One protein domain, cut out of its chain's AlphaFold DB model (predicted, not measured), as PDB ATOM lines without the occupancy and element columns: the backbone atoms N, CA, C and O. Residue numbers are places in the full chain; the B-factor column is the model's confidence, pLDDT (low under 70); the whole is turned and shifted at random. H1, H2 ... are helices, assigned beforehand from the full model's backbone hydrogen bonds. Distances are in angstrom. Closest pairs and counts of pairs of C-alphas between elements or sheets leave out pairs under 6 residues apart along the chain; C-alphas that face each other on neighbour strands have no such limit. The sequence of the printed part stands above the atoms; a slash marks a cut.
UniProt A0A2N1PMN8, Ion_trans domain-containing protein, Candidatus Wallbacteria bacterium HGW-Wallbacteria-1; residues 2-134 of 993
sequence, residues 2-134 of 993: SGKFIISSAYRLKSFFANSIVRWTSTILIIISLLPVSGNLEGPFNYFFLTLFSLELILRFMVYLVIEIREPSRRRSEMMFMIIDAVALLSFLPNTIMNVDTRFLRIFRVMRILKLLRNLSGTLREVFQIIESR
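This is residues 2 to 134 of the 993 residues of the protein "Ion_trans domain-containing protein" of Candidatus Wallbacteria bacterium HGW-Wallbacteria-1 (UniProt A0A2N1PMN8). H2, H3, H4 and H6 make an up-and-down bundle, each running against the one before; H1 crosses H3's end, and residues 123 to 134 stick out beyond H6's kink. The printed part has 133 residues with six named helices, all helix. It is only just compact, close to loose: radius of gyration of the C-alphas 17.0 A, spans 50 by 45 by 26 A.

H1, residues 2 to 18, touches H3, residues 42 to 66, at 59 to 66 alone, C-alphas 10 and 63 closest, 5.3 A. H3 and H4, residues 72 to 90, form a hairpin. H4 touches H6, residues 102 to 131, at 108 to 118 alone, C-alphas 88 and 112 closest, 4.9 A. In H6, 13 of 26 O i to N i+4 pairs are within hydrogen-bond range.

Find C-alpha 2 at (-24.599, -36.943, 18.764), where H1 begins; H6 ends at C-alpha 131, (-22.844, -18.897, -23.271). H2 spans 20 to 33, H5 95 to 98.

There is no cut; 46 residues have pLDDT under 70.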
ATOM      1  N   SER A   2     -24.526 -38.377  19.127       59.59
ATOM      2  CA  SER A   2     -24.599 -36.943  18.764       59.59
ATOM      3  C   SER A   2     -23.978 -36.566  17.396       59.59
ATOM      4  O   SER A   2     -24.606 -35.868  16.604       59.59
ATOM      5  N   GLY A   3     -22.805 -37.110  17.031       62.16
ATOM      6  CA  GLY A   3     -22.098 -36.705  15.798       62.16
ATOM      7  C   GLY A   3     -22.823 -37.017  14.477       62.16
ATOM      8  O   GLY A   3     -22.851 -36.181  13.577       62.16
ATOM      9  N   LYS A   4     -23.478 -38.184  14.359       67.69
ATOM     10  CA  LYS A   4     -24.229 -38.560  13.140       67.69
ATOM     11  C   LYS A   4     -25.476 -37.691  12.932       67.69
ATOM     12  O   LYS A   4     -25.829 -37.394  11.792       67.69
ATOM     13  N   PHE A   5     -26.112 -37.258  14.021       74.12
ATOM     14  CA  PHE A   5     -27.276 -36.374  13.975       74.12
ATOM     15  C   PHE A   5     -26.898 -34.957  13.517       74.12
ATOM     16  O   PHE A   5     -27.593 -34.375  12.685       74.12
ATOM     17  N   ILE A   6     -25.759 -34.439  13.992       74.19
ATOM     18  CA  ILE A   6     -25.227 -33.124  13.596       74.19
ATOM     19  C   ILE A   6     -24.880 -33.109  12.104       74.19
ATOM     20  O   ILE A   6     -25.298 -32.205  11.383       74.19
ATOM     21  N   ILE A   7     -24.193 -34.147  11.618       76.50
ATOM     22  CA  ILE A   7     -23.837 -34.269  10.200       76.50
ATOM     23  C   ILE A   7     -25.104 -34.371   9.338       76.50
ATOM     24  O   ILE A   7     -25.258 -33.614   8.383       76.50
ATOM     25  N   SER A   8     -26.060 -35.238   9.697       77.81
ATOM     26  CA  SER A   8     -27.323 -35.383   8.952       77.81
ATOM     27  C   SER A   8     -28.123 -34.075   8.889       77.81
ATOM     28  O   SER A   8     -28.631 -33.705   7.828       77.81
ATOM     29  N   SER A   9     -28.178 -33.334   9.997       79.69
ATOM     30  CA  SER A   9     -28.859 -32.038  10.069       79.69
ATOM     31  C   SER A   9     -28.163 -30.977   9.212       79.69
ATOM     32  O   SER A   9     -28.838 -30.236   8.497       79.69
ATOM     33  N   ALA A  10     -26.827 -30.948   9.193       80.06
ATOM     34  CA  ALA A  10     -26.055 -30.049   8.333       80.06
ATOM     35  C   ALA A  10     -26.280 -30.334   6.836       80.06
ATOM     36  O   ALA A  10     -26.423 -29.398   6.049       80.06
ATOM     37  N   TYR A  11     -26.394 -31.606   6.434       80.25
ATOM     38  CA  TYR A  11     -26.748 -31.968   5.056       80.25
ATOM     39  C   TYR A  11     -28.176 -31.540   4.683       80.25
ATOM     40  O   TYR A  11     -28.381 -31.026   3.581       80.25
ATOM     41  N   ARG A  12     -29.151 -31.667   5.596       83.25
ATOM     42  CA  ARG A  12     -30.517 -31.152   5.379       83.25
ATOM     43  C   ARG A  12     -30.528 -29.631   5.230       83.25
ATOM     44  O   ARG A  12     -31.122 -29.124   4.283       83.25
ATOM     45  N   LEU A  13     -29.807 -28.910   6.086       82.31
ATOM     46  CA  LEU A  13     -29.635 -27.456   5.986       82.31
ATOM     47  C   LEU A  13     -28.967 -27.043   4.666       82.31
ATOM     48  O   LEU A  13     -29.442 -26.126   4.001       82.31
ATOM     49  N   LYS A  14     -27.924 -27.756   4.225       82.75
ATOM     50  CA  LYS A  14     -27.306 -27.530   2.912       82.75
ATOM     51  C   LYS A  14     -28.307 -27.734   1.771       82.75
ATOM     52  O   LYS A  14     -28.349 -26.916   0.857       82.75
ATOM     53  N   SER A  15     -29.120 -28.789   1.825       80.50
ATOM     54  CA  SER A  15     -30.155 -29.045   0.813       80.50
ATOM     55  C   SER A  15     -31.261 -27.984   0.817       80.50
ATOM     56  O   SER A  15     -31.723 -27.576  -0.246       80.50
ATOM     57  N   PHE A  16     -31.617 -27.464   1.996       84.94
ATOM     58  CA  PHE A  16     -32.580 -26.380   2.152       84.94
ATOM     59  C   PHE A  16     -32.085 -25.093   1.478       84.94
ATOM     60  O   PHE A  16     -32.797 -24.525   0.657       84.94
ATOM     61  N   PHE A  17     -30.836 -24.686   1.730       81.50
ATOM     62  CA  PHE A  17     -30.244 -23.513   1.074       81.50
ATOM     63  C   PHE A  17     -29.945 -23.720  -0.422       81.50
ATOM     64  O   PHE A  17     -29.858 -22.743  -1.164       81.50
ATOM     65  N   ALA A  18     -29.800 -24.964  -0.888       76.62
ATOM     66  CA  ALA A  18     -29.609 -25.271  -2.307       76.62
ATOM     67  C   ALA A  18     -30.912 -25.177  -3.130       76.62
ATOM     68  O   ALA A  18     -30.860 -24.986  -4.350       76.62
ATOM     69  N   ASN A  19     -32.075 -25.278  -2.480       83.00
ATOM     70  CA  ASN A  19     -33.370 -25.230  -3.149       83.00
ATOM     71  C   ASN A  19     -33.577 -23.878  -3.858       83.00
ATOM     72  O   ASN A  19     -33.363 -22.811  -3.278       83.00
ATOM     73  N   SER A  20     -34.000 -23.920  -5.123       73.31
ATOM     74  CA  SER A  20     -34.238 -22.731  -5.946       73.31
ATOM     75  C   SER A  20     -35.250 -21.782  -5.306       73.31
ATOM     76  O   SER A  20     -35.029 -20.577  -5.316       73.31
ATOM     77  N   ILE A  21     -36.306 -22.306  -4.673       79.56
ATOM     78  CA  ILE A  21     -37.328 -21.484  -4.002       79.56
ATOM     79  C   ILE A  21     -36.693 -20.661  -2.876       79.56
ATOM     80  O   ILE A  21     -36.887 -19.452  -2.818       79.56
ATOM     81  N   VAL A  22     -35.864 -21.293  -2.040       82.19
ATOM     82  CA  VAL A  22     -35.187 -20.637  -0.909       82.19
ATOM     83  C   VAL A  22     -34.189 -19.580  -1.394       82.19
ATOM     84  O   VAL A  22     -34.080 -18.499  -0.808       82.19
ATOM     85  N   ARG A  23     -33.487 -19.849  -2.503       77.31
ATOM     86  CA  ARG A  23     -32.594 -18.874  -3.151       77.31
ATOM     87  C   ARG A  23     -33.358 -17.654  -3.669       77.31
ATOM     88  O   ARG A  23     -32.922 -16.526  -3.436       77.31
ATOM     89  N   TRP A  24     -34.505 -17.853  -4.316       76.19
ATOM     90  CA  TRP A  24     -35.362 -16.760  -4.786       76.19
ATOM     91  C   TRP A  24     -35.960 -15.956  -3.631       76.19
ATOM     92  O   TRP A  24     -35.881 -14.730  -3.653       76.19
ATOM     93  N   THR A  25     -36.462 -16.608  -2.580       81.19
ATOM     94  CA  THR A  25     -36.990 -15.906  -1.399       81.19
ATOM     95  C   THR A  25     -35.907 -15.111  -0.674       81.19
ATOM     96  O   THR A  25     -36.140 -13.964  -0.314       81.19
ATOM     97  N   SER A  26     -34.700 -15.671  -0.517       81.81
ATOM     98  CA  SER A  26     -33.547 -14.955   0.054       81.81
ATOM     99  C   SER A  26     -33.176 -13.738  -0.803       81.81
ATOM    100  O   SER A  26     -32.974 -12.648  -0.280       81.81
ATOM    101  N   THR A  27     -33.186 -13.881  -2.132       78.62
ATOM    102  CA  THR A  27     -32.899 -12.789  -3.079       78.62
ATOM    103  C   THR A  27     -33.936 -11.669  -3.002       78.62
ATOM    104  O   THR A  27     -33.568 -10.502  -2.902       78.62
ATOM    105  N   ILE A  28     -35.226 -12.011  -2.970       79.00
ATOM    106  CA  ILE A  28     -36.323 -11.049  -2.806       79.00
ATOM    107  C   ILE A  28     -36.206 -10.329  -1.460       79.00
ATOM    108  O   ILE A  28     -36.308  -9.109  -1.419       79.00
ATOM    109  N   LEU A  29     -35.919 -11.046  -0.371       83.88
ATOM    110  CA  LEU A  29     -35.718 -10.444   0.950       83.88
ATOM    111  C   LEU A  29     -34.504  -9.507   0.982       83.88
ATOM    112  O   LEU A  29     -34.577  -8.448   1.600       83.88
ATOM    113  N   ILE A  30     -33.412  -9.845   0.291       80.38
ATOM    114  CA  ILE A  30     -32.253  -8.952   0.142       80.38
ATOM    115  C   ILE A  30     -32.651  -7.691  -0.634       80.38
ATOM    116  O   ILE A  30     -32.324  -6.592  -0.191       80.38
ATOM    117  N   ILE A  31     -33.401  -7.815  -1.733       73.75
ATOM    118  CA  ILE A  31     -33.890  -6.667  -2.514       73.75
ATOM    119  C   ILE A  31     -34.837  -5.795  -1.679       73.75
ATOM    120  O   ILE A  31     -34.686  -4.578  -1.656       73.75
ATOM    121  N   ILE A  32     -35.762  -6.397  -0.929       77.12
ATOM    122  CA  ILE A  32     -36.655  -5.671  -0.016       77.12
ATOM    123  C   ILE A  32     -35.837  -4.956   1.065       77.12
ATOM    124  O   ILE A  32     -36.128  -3.810   1.388       77.12
ATOM    125  N   SER A  33     -34.764  -5.569   1.573       77.75
ATOM    126  CA  SER A  33     -33.884  -4.945   2.571       77.75
ATOM    127  C   SER A  33     -33.081  -3.742   2.050       77.75
ATOM    128  O   SER A  33     -32.511  -2.990   2.848       77.75
ATOM    129  N   LEU A  34     -33.013  -3.562   0.724       69.88
ATOM    130  CA  LEU A  34     -32.427  -2.385   0.080       69.88
ATOM    131  C   LEU A  34     -33.417  -1.220  -0.014       69.88
ATOM    132  O   LEU A  34     -32.982  -0.096  -0.264       69.88
ATOM    133  N   LEU A  35     -34.718  -1.462   0.185       68.38
ATOM    134  CA  LEU A  35     -35.721  -0.408   0.123       68.38
ATOM    135  C   LEU A  35     -35.523   0.574   1.291       68.38
ATOM    136  O   LEU A  35     -35.514   0.161   2.455       68.38
ATOM    137  N   PRO A  36     -35.369   1.877   1.010       59.38
ATOM    138  CA  PRO A  36     -35.287   2.891   2.048       59.38
ATOM    139  C   PRO A  36     -36.680   3.137   2.642       59.38
ATOM    140  O   PRO A  36     -37.501   3.850   2.070       59.38
ATOM    141  N   VAL A  37     -36.951   2.535   3.801       63.03
ATOM    142  CA  VAL A  37     -38.167   2.798   4.584       63.03
ATOM    143  C   VAL A  37     -37.965   4.087   5.379       63.03
ATOM    144  O   VAL A  37     -37.031   4.181   6.170       63.03
ATOM    145  N   SER A  38     -38.825   5.080   5.151       55.28
ATOM    146  CA  SER A  38     -38.779   6.383   5.826       55.28
ATOM    147  C   SER A  38     -39.725   6.428   7.036       55.28
ATOM    148  O   SER A  38     -40.781   5.795   7.042       55.28
ATOM    149  N   GLY A  39     -39.345   7.181   8.074       64.69
ATOM    150  CA  GLY A  39     -40.168   7.439   9.263       64.69
ATOM    151  C   GLY A  39     -39.974   6.448  10.422       64.69
ATOM    152  O   GLY A  39     -38.982   5.726  10.495       64.69
ATOM    153  N   ASN A  40     -40.946   6.395  11.342       65.56
ATOM    154  CA  ASN A  40     -40.879   5.626  12.602       65.56
ATOM    155  C   ASN A  40     -40.734   4.096  12.429       65.56
ATOM    156  O   ASN A  40     -40.523   3.380  13.407       65.56
ATOM    157  N   LEU A  41     -40.842   3.586  11.198       66.31
ATOM    158  CA  LEU A  41     -40.734   2.164  10.863       66.31
ATOM    159  C   LEU A  41     -39.311   1.729  10.463       66.31
ATOM    160  O   LEU A  41     -39.060   0.531  10.350       66.31
ATOM    161  N   GLU A  42     -38.361   2.655  10.295       68.62
ATOM    162  CA  GLU A  42     -36.990   2.327   9.871       68.62
ATOM    163  C   GLU A  42     -36.246   1.448  10.894       68.62
ATOM    164  O   GLU A  42     -35.553   0.495  10.531       68.62
ATOM    165  N   GLY A  43     -36.422   1.735  12.187       74.00
ATOM    166  CA  GLY A  43     -35.871   0.939  13.284       74.00
ATOM    167  C   GLY A  43     -36.353  -0.517  13.262       74.00
ATOM    168  O   GLY A  43     -35.528  -1.414  13.063       74.00
ATOM    169  N   PRO A  44     -37.663  -0.788  13.435       79.62
ATOM    170  CA  PRO A  44     -38.185  -2.155  13.456       79.62
ATOM    171  C   PRO A  44     -37.923  -2.915  12.148       79.62
ATOM    172  O   PRO A  44     -37.633  -4.110  12.195       79.62
ATOM    173  N   PHE A  45     -37.932  -2.236  10.996       79.50
ATOM    174  CA  PHE A  45     -37.572  -2.837   9.710       79.50
ATOM    175  C   PHE A  45     -36.110  -3.311   9.681       79.50
ATOM    176  O   PHE A  45     -35.839  -4.460   9.335       79.50
ATOM    177  N   ASN A  46     -35.157  -2.476  10.112       79.12
ATOM    178  CA  ASN A  46     -33.746  -2.871  10.173       79.12
ATOM    179  C   ASN A  46     -33.498  -3.986  11.204       79.12
ATOM    180  O   ASN A  46     -32.720  -4.890  10.917       79.12
ATOM    181  N   TYR A  47     -34.182  -3.983  12.356       83.81
ATOM    182  CA  TYR A  47     -34.083  -5.070  13.340       83.81
ATOM    183  C   TYR A  47     -34.637  -6.399  12.810       83.81
ATOM    184  O   TYR A  47     -34.042  -7.454  13.047       83.81
ATOM    185  N   PHE A  48     -35.737  -6.368  12.053       86.62
ATOM    186  CA  PHE A  48     -36.284  -7.561  11.405       86.62
ATOM    187  C   PHE A  48     -35.274  -8.186  10.431       86.62
ATOM    188  O   PHE A  48     -34.985  -9.378  10.512       86.62
ATOM    189  N   PHE A  49     -34.655  -7.387   9.559       86.75
ATOM    190  CA  PHE A  49     -33.641  -7.906   8.636       86.75
ATOM    191  C   PHE A  49     -32.324  -8.267   9.329       86.75
ATOM    192  O   PHE A  49     -31.702  -9.257   8.947       86.75
ATOM    193  N   LEU A  50     -31.917  -7.539  10.377       86.56
ATOM    194  CA  LEU A  50     -30.750  -7.884  11.193       86.56
ATOM    195  C   LEU A  50     -30.916  -9.275  11.808       86.56
ATOM    196  O   LEU A  50     -30.010 -10.097  11.704       86.56
ATOM    197  N   THR A  51     -32.071  -9.556  12.416       87.19
ATOM    198  CA  THR A  51     -32.348 -10.857  13.046       87.19
ATOM    199  C   THR A  51     -32.425 -11.977  12.013       87.19
ATOM    200  O   THR A  51     -31.728 -12.985  12.158       87.19
ATOM    201  N   LEU A  52     -33.182 -11.779  10.931       89.56
ATOM    202  CA  LEU A  52     -33.344 -12.764   9.859       89.56
ATOM    203  C   LEU A  52     -32.006 -13.119   9.195       89.56
ATOM    204  O   LEU A  52     -31.673 -14.296   9.051       89.56
ATOM    205  N   PHE A  53     -31.198 -12.118   8.840       89.00
ATOM    206  CA  PHE A  53     -29.917 -12.346   8.175       89.00
ATOM    207  C   PHE A  53     -28.806 -12.817   9.115       89.00
ATOM    208  O   PHE A  53     -27.904 -13.523   8.666       89.00
ATOM    209  N   SER A  54     -28.854 -12.460  10.401       87.19
ATOM    210  CA  SER A  54     -27.915 -13.003  11.392       87.19
ATOM    211  C   SER A  54     -28.173 -14.489  11.610       87.19
ATOM    212  O   SER A  54     -27.229 -15.278  11.629       87.19
ATOM    213  N   LEU A  55     -29.447 -14.893  11.690       90.38
ATOM    214  CA  LEU A  55     -29.828 -16.303  11.763       90.38
ATOM    215  C   LEU A  55     -29.362 -17.065  10.515       90.38
ATOM    216  O   LEU A  55     -28.763 -18.133  10.628       90.38
ATOM    217  N   GLU A  56     -29.579 -16.495   9.329       89.38
ATOM    218  CA  GLU A  56     -29.102 -17.069   8.070       89.38
ATOM    219  C   GLU A  56     -27.571 -17.237   8.049       89.38
ATOM    220  O   GLU A  56     -27.082 -18.306   7.679       89.38
ATOM    221  N   LEU A  57     -26.809 -16.227   8.487       88.75
ATOM    222  CA  LEU A  57     -25.346 -16.294   8.541       88.75
ATOM    223  C   LEU A  57     -24.863 -17.377   9.515       88.75
ATOM    224  O   LEU A  57     -23.979 -18.156   9.165       88.75
ATOM    225  N   ILE A  58     -25.458 -17.464  10.708       90.00
ATOM    226  CA  ILE A  58     -25.098 -18.467  11.720       90.00
ATOM    227  C   ILE A  58     -25.365 -19.879  11.192       90.00
ATOM    228  O   ILE A  58     -24.490 -20.742  11.272       90.00
ATOM    229  N   LEU A  59     -26.537 -20.117  10.596       88.69
ATOM    230  CA  LEU A  59     -26.885 -21.419  10.019       88.69
ATOM    231  C   LEU A  59     -25.923 -21.812   8.891       88.69
ATOM    232  O   LEU A  59     -25.480 -22.958   8.827       88.69
ATOM    233  N   ARG A  60     -25.540 -20.865   8.028       86.62
ATOM    234  CA  ARG A  60     -24.572 -21.107   6.947       86.62
ATOM    235  C   ARG A  60     -23.150 -21.333   7.468       86.62
ATOM    236  O   ARG A  60     -22.444 -22.184   6.930       86.62
ATOM    237  N   PHE A  61     -22.739 -20.641   8.531       87.50
ATOM    238  CA  PHE A  61     -21.446 -20.857   9.187       87.50
ATOM    239  C   PHE A  61     -21.360 -22.244   9.832       87.50
ATOM    240  O   PHE A  61     -20.356 -22.937   9.672       87.50
ATOM    241  N   MET A  62     -22.439 -22.694  10.479       83.94
ATOM    242  CA  MET A  62     -22.536 -24.048  11.033       83.94
ATOM    243  C   MET A  62     -22.399 -25.117   9.943       83.94
ATOM    244  O   MET A  62     -21.656 -26.082  10.110       83.94
ATOM    245  N   VAL A  63     -23.051 -24.925   8.791       84.50
ATOM    246  CA  VAL A  63     -22.901 -25.824   7.635       84.50
ATOM    247  C   VAL A  63     -21.457 -25.827   7.109       84.50
ATOM    248  O   VAL A  63     -20.938 -26.896   6.794       84.50
ATOM    249  N   TYR A  64     -20.789 -24.669   7.057       84.81
ATOM    250  CA  TYR A  64     -19.391 -24.546   6.617       84.81
ATOM    251  C   TYR A  64     -18.391 -25.253   7.549       84.81
ATOM    252  O   TYR A  64     -17.420 -25.831   7.067       84.81
ATOM    253  N   LEU A  65     -18.621 -25.237   8.867       82.19
ATOM    254  CA  LEU A  65     -17.759 -25.916   9.842       82.19
ATOM    255  C   LEU A  65     -17.933 -27.441   9.846       82.19
ATOM    256  O   LEU A  65     -16.971 -28.161  10.100       82.19
ATOM    257  N   VAL A  66     -19.151 -27.930   9.593       81.75
ATOM    258  CA  VAL A  66     -19.478 -29.365   9.671       81.75
ATOM    259  C   VAL A  66     -19.196 -30.101   8.358       81.75
ATOM    260  O   VAL A  66     -18.853 -31.281   8.383       81.75
ATOM    261  N   ILE A  67     -19.354 -29.439   7.208       78.75
ATOM    262  CA  ILE A  67     -19.199 -30.073   5.893       78.75
ATOM    263  C   ILE A  67     -17.813 -29.780   5.326       78.75
ATOM    264  O   ILE A  67     -17.499 -28.654   4.945       78.75
ATOM    265  N   GLU A  68     -17.005 -30.828   5.180       72.69
ATOM    266  CA  GLU A  68     -15.680 -30.729   4.577       72.69
ATOM    267  C   GLU A  68     -15.783 -30.512   3.054       72.69
ATOM    268  O   GLU A  68     -16.169 -31.396   2.284       72.69
ATOM    269  N   ILE A  69     -15.478 -29.293   2.599       72.25
ATOM    270  CA  ILE A  69     -15.423 -28.953   1.172       72.25
ATOM    271  C   ILE A  69     -14.055 -29.381   0.630       72.25
ATOM    272  O   ILE A  69     -13.041 -28.749   0.925       72.25
ATOM    273  N   ARG A  70     -14.042 -30.444  -0.183       65.62
ATOM    274  CA  ARG A  70     -12.828 -31.082  -0.727       65.62
ATOM    275  C   ARG A  70     -12.039 -30.201  -1.710       65.62
ATOM    276  O   ARG A  70     -10.836 -30.373  -1.853       65.62
ATOM    277  N   GLU A  71     -12.700 -29.249  -2.368       75.69
ATOM    278  CA  GLU A  71     -12.070 -28.320  -3.317       75.69
ATOM    279  C   GLU A  71     -11.557 -27.045  -2.615       75.69
ATOM    280  O   GLU A  71     -12.364 -26.270  -2.083       75.69
ATOM    281  N   PRO A  72     -10.240 -26.753  -2.650       72.06
ATOM    282  CA  PRO A  72      -9.668 -25.600  -1.952       72.06
ATOM    283  C   PRO A  72     -10.133 -24.253  -2.529       72.06
ATOM    284  O   PRO A  72     -10.305 -23.290  -1.781       72.06
ATOM    285  N   SER A  73     -10.389 -24.174  -3.839       73.62
ATOM    286  CA  SER A  73     -10.927 -22.979  -4.505       73.62
ATOM    287  C   SER A  73     -12.349 -22.655  -4.036       73.62
ATOM    288  O   SER A  73     -12.644 -21.517  -3.670       73.62
ATOM    289  N   ARG A  74     -13.215 -23.671  -3.960       74.75
ATOM    290  CA  ARG A  74     -14.604 -23.543  -3.503       74.75
ATOM    291  C   ARG A  74     -14.703 -23.224  -2.011       74.75
ATOM    292  O   ARG A  74     -15.559 -22.449  -1.593       74.75
ATOM    293  N   ARG A  75     -13.795 -23.772  -1.200       79.19
ATOM    294  CA  ARG A  75     -13.694 -23.427   0.225       79.19
ATOM    295  C   ARG A  75     -13.338 -21.950   0.422       79.19
ATOM    296  O   ARG A  75     -13.954 -21.285   1.251       79.19
ATOM    297  N   ARG A  76     -12.399 -21.420  -0.372       80.06
ATOM    298  CA  ARG A  76     -12.040 -19.991  -0.350       80.06
ATOM    299  C   ARG A  76     -13.204 -19.098  -0.785       80.06
ATOM    300  O   ARG A  76     -13.440 -18.090  -0.129       80.06
ATOM    301  N   SER A  77     -13.956 -19.464  -1.827       79.88
ATOM    302  CA  SER A  77     -15.104 -18.661  -2.277       79.88
ATOM    303  C   SER A  77     -16.229 -18.610  -1.242       79.88
ATOM    304  O   SER A  77     -16.767 -17.539  -0.986       79.88
ATOM    305  N   GLU A  78     -16.554 -19.733  -0.593       82.75
ATOM    306  CA  GLU A  78     -17.557 -19.758   0.485       82.75
ATOM    307  C   GLU A  78     -17.125 -18.900   1.677       82.75
ATOM    308  O   GLU A  78     -17.925 -18.131   2.202       82.75
ATOM    309  N   MET A  79     -15.847 -18.963   2.062       83.88
ATOM    310  CA  MET A  79     -15.304 -18.112   3.121       83.88
ATOM    311  C   MET A  79     -15.393 -16.621   2.760       83.88
ATOM    312  O   MET A  79     -15.800 -15.817   3.595       83.88
ATOM    313  N   MET A  80     -15.085 -16.251   1.514       83.31
ATOM    314  CA  MET A  80     -15.232 -14.871   1.034       83.31
ATOM    315  C   MET A  80     -16.689 -14.402   1.075       83.31
ATOM    316  O   MET A  80     -16.962 -13.304   1.552       83.31
ATOM    317  N   PHE A  81     -17.644 -15.239   0.662       85.50
ATOM    318  CA  PHE A  81     -19.066 -14.900   0.759       85.50
ATOM    319  C   PHE A  81     -19.548 -14.752   2.204       85.50
ATOM    320  O   PHE A  81     -20.355 -13.871   2.485       85.50
ATOM    321  N   MET A  82     -19.030 -15.557   3.134       85.06
ATOM    322  CA  MET A  82     -19.324 -15.408   4.562       85.06
ATOM    323  C   MET A  82     -18.801 -14.078   5.122       85.06
ATOM    324  O   MET A  82     -19.489 -13.445   5.920       85.06
ATOM    325  N   ILE A  83     -17.620 -13.631   4.677       86.50
ATOM    326  CA  ILE A  83     -17.069 -12.316   5.036       86.50
ATOM    327  C   ILE A  83     -17.952 -11.199   4.471       86.50
ATOM    328  O   ILE A  83     -18.304 -10.278   5.201       86.50
ATOM    329  N   ILE A  84     -18.359 -11.297   3.203       83.31
ATOM    330  CA  ILE A  84     -19.256 -10.322   2.567       83.31
ATOM    331  C   ILE A  84     -20.593 -10.234   3.315       83.31
ATOM    332  O   ILE A  84     -21.049  -9.133   3.617       83.31
ATOM    333  N   ASP A  85     -21.199 -11.372   3.664       83.94
ATOM    334  CA  ASP A  85     -22.461 -11.407   4.408       83.94
ATOM    335  C   ASP A  85     -22.313 -10.797   5.815       83.94
ATOM    336  O   ASP A  85     -23.208 -10.079   6.264       83.94
ATOM    337  N   ALA A  86     -21.178 -11.021   6.488       85.25
ATOM    338  CA  ALA A  86     -20.870 -10.418   7.785       85.25
ATOM    339  C   ALA A  86     -20.657  -8.897   7.690       85.25
ATOM    340  O   ALA A  86     -21.193  -8.141   8.501       85.25
ATOM    341  N   VAL A  87     -19.937  -8.428   6.667       82.31
ATOM    342  CA  VAL A  87     -19.756  -6.992   6.392       82.31
ATOM    343  C   VAL A  87     -21.093  -6.333   6.046       82.31
ATOM    344  O   VAL A  87     -21.376  -5.229   6.502       82.31
ATOM    345  N   ALA A  88     -21.962  -7.014   5.297       80.75
ATOM    346  CA  ALA A  88     -23.299  -6.523   4.992       80.75
ATOM    347  C   ALA A  88     -24.214  -6.475   6.231       80.75
ATOM    348  O   ALA A  88     -25.055  -5.583   6.321       80.75
ATOM    349  N   LEU A  89     -24.051  -7.378   7.206       82.69
ATOM    350  CA  LEU A  89     -24.774  -7.319   8.485       82.69
ATOM    351  C   LEU A  89     -24.405  -6.089   9.317       82.69
ATOM    352  O   LEU A  89     -25.274  -5.532   9.988       82.69
ATOM    353  N   LEU A  90     -23.158  -5.618   9.214       77.75
ATOM    354  CA  LEU A  90     -22.701  -4.391   9.873       77.75
ATOM    355  C   LEU A  90     -23.553  -3.173   9.471       77.75
ATOM    356  O   LEU A  90     -23.737  -2.252  10.261       77.75
ATOM    357  N   SER A  91     -24.143  -3.201   8.271       76.69
ATOM    358  CA  SER A  91     -25.053  -2.164   7.774       76.69
ATOM    359  C   SER A  91     -26.402  -2.087   8.502       76.69
ATOM    360  O   SER A  91     -27.106  -1.084   8.370       76.69
ATOM    361  N   PHE A  92     -26.812  -3.136   9.216       76.38
ATOM    362  CA  PHE A  92     -28.082  -3.164   9.947       76.38
ATOM    363  C   PHE A  92     -27.924  -2.804  11.430       76.38
ATOM    364  O   PHE A  92     -28.921  -2.771  12.151       76.38
ATOM    365  N   LEU A  93     -26.698  -2.529  11.896       75.25
ATOM    366  CA  LEU A  93     -26.477  -2.103  13.272       75.25
ATOM    367  C   LEU A  93     -27.085  -0.712  13.517       75.25
ATOM    368  O   LEU A  93     -26.890   0.196  12.706       75.25
ATOM    369  N   PRO A  94     -27.800  -0.523  14.637       68.38
ATOM    370  CA  PRO A  94     -28.377   0.766  14.985       68.38
ATOM    371  C   PRO A  94     -27.277   1.803  15.260       68.38
ATOM    372  O   PRO A  94     -26.272   1.522  15.919       68.38
ATOM    373  N   ASN A  95     -27.496   3.036  14.792       64.06
ATOM    374  CA  ASN A  95     -26.536   4.146  14.891       64.06
ATOM    375  C   ASN A  95     -26.134   4.499  16.333       64.06
ATOM    376  O   ASN A  95     -25.086   5.103  16.544       64.06
ATOM    377  N   THR A  96     -26.942   4.103  17.319       63.31
ATOM    378  CA  THR A  96     -26.695   4.316  18.751       63.31
ATOM    379  C   THR A  96     -25.457   3.584  19.272       63.31
ATOM    380  O   THR A  96     -24.920   3.977  20.300       63.31
ATOM    381  N   ILE A  97     -24.998   2.535  18.579       63.69
ATOM    382  CA  ILE A  97     -23.852   1.713  18.997       63.69
ATOM    383  C   ILE A  97     -22.546   2.188  18.344       63.69
ATOM    384  O   ILE A  97     -21.490   2.128  18.964       63.69
ATOM    385  N   MET A  98     -22.600   2.650  17.090       61.28
ATOM    386  CA  MET A  98     -21.399   2.901  16.281       61.28
ATOM    387  C   MET A  98     -20.901   4.353  16.332       61.28
ATOM    388  O   MET A  98     -19.741   4.584  16.020       61.28
ATOM    389  N   ASN A  99     -21.728   5.325  16.740       59.19
ATOM    390  CA  ASN A  99     -21.350   6.746  16.870       59.19
ATOM    391  C   ASN A  99     -20.638   7.337  15.623       59.19
ATOM    392  O   ASN A  99     -19.839   8.265  15.722       59.19
ATOM    393  N   VAL A 100     -20.913   6.772  14.441       61.09
ATOM    394  CA  VAL A 100     -20.348   7.189  13.152       61.09
ATOM    395  C   VAL A 100     -21.309   8.163  12.473       61.09
ATOM    396  O   VAL A 100     -22.527   8.039  12.595       61.09
ATOM    397  N   ASP A 101     -20.758   9.101  11.705       58.41
ATOM    398  CA  ASP A 101     -21.509  10.000  10.831       58.41
ATOM    399  C   ASP A 101     -22.548   9.252   9.971       58.41
ATOM    400  O   ASP A 101     -22.251   8.259   9.294       58.41
ATOM    401  N   THR A 102     -23.773   9.786   9.911       58.38
ATOM    402  CA  THR A 102     -24.915   9.211   9.163       58.38
ATOM    403  C   THR A 102     -24.665   9.076   7.653       58.38
ATOM    404  O   THR A 102     -25.433   8.426   6.938       58.38
ATOM    405  N   ARG A 103     -23.586   9.686   7.147       56.78
ATOM    406  CA  ARG A 103     -23.116   9.587   5.758       56.78
ATOM    407  C   ARG A 103     -22.404   8.259   5.487       56.78
ATOM    408  O   ARG A 103     -22.676   7.622   4.475       56.78
ATOM    409  N   PHE A 104     -21.564   7.786   6.406       53.19
ATOM    410  CA  PHE A 104     -20.869   6.500   6.254       53.19
ATOM    411  C   PHE A 104     -21.823   5.318   6.446       53.19
ATOM    412  O   PHE A 104     -21.756   4.334   5.713       53.19
ATOM    413  N   LEU A 105     -22.798   5.454   7.347       58.31
ATOM    414  CA  LEU A 105     -23.867   4.469   7.547       58.31
ATOM    415  C   LEU A 105     -24.768   4.302   6.310       58.31
ATOM    416  O   LEU A 105     -25.312   3.219   6.097       58.31
ATOM    417  N   ARG A 106     -24.882   5.332   5.454       58.16
ATOM    418  CA  ARG A 106     -25.557   5.252   4.144       58.16
ATOM    419  C   ARG A 106     -24.765   4.434   3.123       58.16
ATOM    420  O   ARG A 106     -25.357   3.611   2.433       58.16
ATOM    421  N   ILE A 107     -23.439   4.576   3.082       59.28
ATOM    422  CA  ILE A 107     -22.561   3.788   2.196       59.28
ATOM    423  C   ILE A 107     -22.605   2.298   2.566       59.28
ATOM    424  O   ILE A 107     -22.696   1.442   1.686       59.28
ATOM    425  N   PHE A 108     -22.652   1.968   3.863       64.50
ATOM    426  CA  PHE A 108     -22.790   0.578   4.305       64.50
ATOM    427  C   PHE A 108     -24.101  -0.081   3.831       64.50
ATOM    428  O   PHE A 108     -24.106  -1.292   3.624       64.50
ATOM    429  N   ARG A 109     -25.191   0.669   3.575       68.19
ATOM    430  CA  ARG A 109     -26.455   0.110   3.028       68.19
ATOM    431  C   ARG A 109     -26.281  -0.479   1.636       68.19
ATOM    432  O   ARG A 109     -26.879  -1.509   1.340       68.19
ATOM    433  N   VAL A 110     -25.416   0.114   0.816       64.31
ATOM    434  CA  VAL A 110     -25.091  -0.404  -0.520       64.31
ATOM    435  C   VAL A 110     -24.358  -1.744  -0.423       64.31
ATOM    436  O   VAL A 110     -24.579  -2.612  -1.259       64.31
ATOM    437  N   MET A 111     -23.593  -1.995   0.648       68.38
ATOM    438  CA  MET A 111     -22.910  -3.284   0.866       68.38
ATOM    439  C   MET A 111     -23.887  -4.468   0.978       68.38
ATOM    440  O   MET A 111     -23.492  -5.607   0.741       68.38
ATOM    441  N   ARG A 112     -25.178  -4.226   1.260       76.12
ATOM    442  CA  ARG A 112     -26.233  -5.258   1.254       76.12
ATOM    443  C   ARG A 112     -26.449  -5.858  -0.140       76.12
ATOM    444  O   ARG A 112     -26.796  -7.033  -0.237       76.12
ATOM    445  N   ILE A 113     -26.178  -5.101  -1.213       72.50
ATOM    446  CA  ILE A 113     -26.257  -5.607  -2.592       72.50
ATOM    447  C   ILE A 113     -25.208  -6.693  -2.848       72.50
ATOM    448  O   ILE A 113     -25.451  -7.614  -3.622       72.50
ATOM    449  N   LEU A 114     -24.073  -6.651  -2.140       72.38
ATOM    450  CA  LEU A 114     -23.012  -7.649  -2.267       72.38
ATOM    451  C   LEU A 114     -23.473  -9.034  -1.794       72.38
ATOM    452  O   LEU A 114     -22.942 -10.036  -2.266       72.38
ATOM    453  N   LYS A 115     -24.513  -9.123  -0.947       75.88
ATOM    454  CA  LYS A 115     -25.133 -10.408  -0.570       75.88
ATOM    455  C   LYS A 115     -25.773 -11.112  -1.771       75.88
ATOM    456  O   LYS A 115     -25.802 -12.341  -1.822       75.88
ATOM    457  N   LEU A 116     -26.228 -10.356  -2.778       74.75
ATOM    458  CA  LEU A 116     -26.749 -10.926  -4.023       74.75
ATOM    459  C   LEU A 116     -25.661 -11.648  -4.821       74.75
ATOM    460  O   LEU A 116     -25.980 -12.622  -5.495       74.75
ATOM    461  N   LEU A 117     -24.384 -11.249  -4.701       72.06
ATOM    462  CA  LEU A 117     -23.270 -11.902  -5.404       72.06
ATOM    463  C   LEU A 117     -23.164 -13.388  -5.058       72.06
ATOM    464  O   LEU A 117     -22.790 -14.192  -5.908       72.06
ATOM    465  N   ARG A 118     -23.546 -13.776  -3.836       78.25
ATOM    466  CA  ARG A 118     -23.550 -15.178  -3.412       78.25
ATOM    467  C   ARG A 118     -24.567 -16.002  -4.195       78.25
ATOM    468  O   ARG A 118     -24.211 -17.043  -4.744       78.25
ATOM    469  N   ASN A 119     -25.804 -15.518  -4.303       72.38
ATOM    470  CA  ASN A 119     -26.871 -16.192  -5.055       72.38
ATOM    471  C   ASN A 119     -26.640 -16.099  -6.573       72.38
ATOM    472  O   ASN A 119     -26.929 -17.039  -7.316       72.38
ATOM    473  N   LEU A 120     -26.055 -14.988  -7.026       65.56
ATOM    474  CA  LEU A 120     -25.707 -14.752  -8.419       65.56
ATOM    475  C   LEU A 120     -24.526 -15.624  -8.866       65.56
ATOM    476  O   LEU A 120     -24.502 -16.025 -10.018       65.56
ATOM    477  N   SER A 121     -23.591 -15.994  -7.985       69.75
ATOM    478  CA  SER A 121     -22.410 -16.799  -8.346       69.75
ATOM    479  C   SER A 121     -22.742 -18.179  -8.927       69.75
ATOM    480  O   SER A 121     -22.074 -18.633  -9.856       69.75
ATOM    481  N   GLY A 122     -23.801 -18.829  -8.429       65.25
ATOM    482  CA  GLY A 122     -24.305 -20.084  -8.993       65.25
ATOM    483  C   GLY A 122     -24.917 -19.870 -10.375       65.25
ATOM    484  O   GLY A 122     -24.575 -20.571 -11.321       65.25
ATOM    485  N   THR A 123     -25.732 -18.821 -10.501       62.53
ATOM    486  CA  THR A 123     -26.369 -18.424 -11.761       62.53
ATOM    487  C   THR A 123     -25.346 -17.968 -12.800       62.53
ATOM    488  O   THR A 123     -25.514 -18.268 -13.964       62.53
ATOM    489  N   LEU A 124     -24.257 -17.294 -12.417       60.59
ATOM    490  CA  LEU A 124     -23.188 -16.874 -13.329       60.59
ATOM    491  C   LEU A 124     -22.430 -18.073 -13.885       60.59
ATOM    492  O   LEU A 124     -22.082 -18.079 -15.057       60.59
ATOM    493  N   ARG A 125     -22.191 -19.099 -13.062       64.31
ATOM    494  CA  ARG A 125     -21.565 -20.339 -13.528       64.31
ATOM    495  C   ARG A 125     -22.470 -21.079 -14.510       64.31
ATOM    496  O   ARG A 125     -21.966 -21.585 -15.507       64.31
ATOM    497  N   GLU A 126     -23.780 -21.070 -14.260       59.34
ATOM    498  CA  GLU A 126     -24.768 -21.480 -15.254       59.34
ATOM    499  C   GLU A 126     -24.634 -20.576 -16.491       59.34
ATOM    500  O   GLU A 126     -24.245 -21.079 -17.526       59.34
ATOM    501  N   VAL A 127     -24.763 -19.247 -16.406       56.97
ATOM    502  CA  VAL A 127     -24.592 -18.293 -17.528       56.97
ATOM    503  C   VAL A 127     -23.323 -18.555 -18.358       56.97
ATOM    504  O   VAL A 127     -23.412 -18.538 -19.577       56.97
ATOM    505  N   PHE A 128     -22.175 -18.872 -17.754       58.16
ATOM    506  CA  PHE A 128     -20.952 -19.232 -18.485       58.16
ATOM    507  C   PHE A 128     -21.068 -20.555 -19.252       58.16
ATOM    508  O   PHE A 128     -20.680 -20.613 -20.413       58.16
ATOM    509  N   GLN A 129     -21.661 -21.589 -18.654       59.06
ATOM    510  CA  GLN A 129     -21.987 -22.845 -19.352       59.06
ATOM    511  C   GLN A 129     -23.108 -22.666 -20.387       59.06
ATOM    512  O   GLN A 129     -23.293 -23.476 -21.289       59.06
ATOM    513  N   ILE A 130     -23.896 -21.603 -20.246       54.41
ATOM    514  CA  ILE A 130     -24.999 -21.257 -21.129       54.41
ATOM    515  C   ILE A 130     -24.533 -20.435 -22.325       54.41
ATOM    516  O   ILE A 130     -25.097 -20.601 -23.399       54.41
ATOM    517  N   ILE A 131     -23.518 -19.589 -22.166       54.25
ATOM    518  CA  ILE A 131     -22.844 -18.897 -23.271       54.25
ATOM    519  C   ILE A 131     -22.256 -19.924 -24.255       54.25
ATOM    520  O   ILE A 131     -22.207 -19.663 -25.451       54.25
ATOM    521  N   GLU A 132     -21.923 -21.125 -23.778       57.31
ATOM    522  CA  GLU A 132     -21.517 -22.263 -24.611       57.31
ATOM    523  C   GLU A 132     -22.694 -22.947 -25.343       57.31
ATOM    524  O   GLU A 132     -22.500 -23.736 -26.263       57.31
ATOM    525  N   SER A 133     -23.942 -22.621 -24.994       56.44
ATOM    526  CA  SER A 133     -25.147 -23.213 -25.570       56.44
ATOM    527  C   SER A 133     -25.963 -22.192 -26.381       56.44
ATOM    528  O   SER A 133     -26.388 -21.144 -25.897       56.44
ATOM    529  N   ARG A 134     -26.268 -22.554 -27.634       58.03
ATOM    530  CA  ARG A 134     -26.958 -21.721 -28.641       58.03
ATOM    531  C   ARG A 134     -28.459 -21.470 -28.391       58.03
ATOM    532  O   ARG A 134     -29.181 -21.089 -29.301       58.03
TER     533      ARG A 134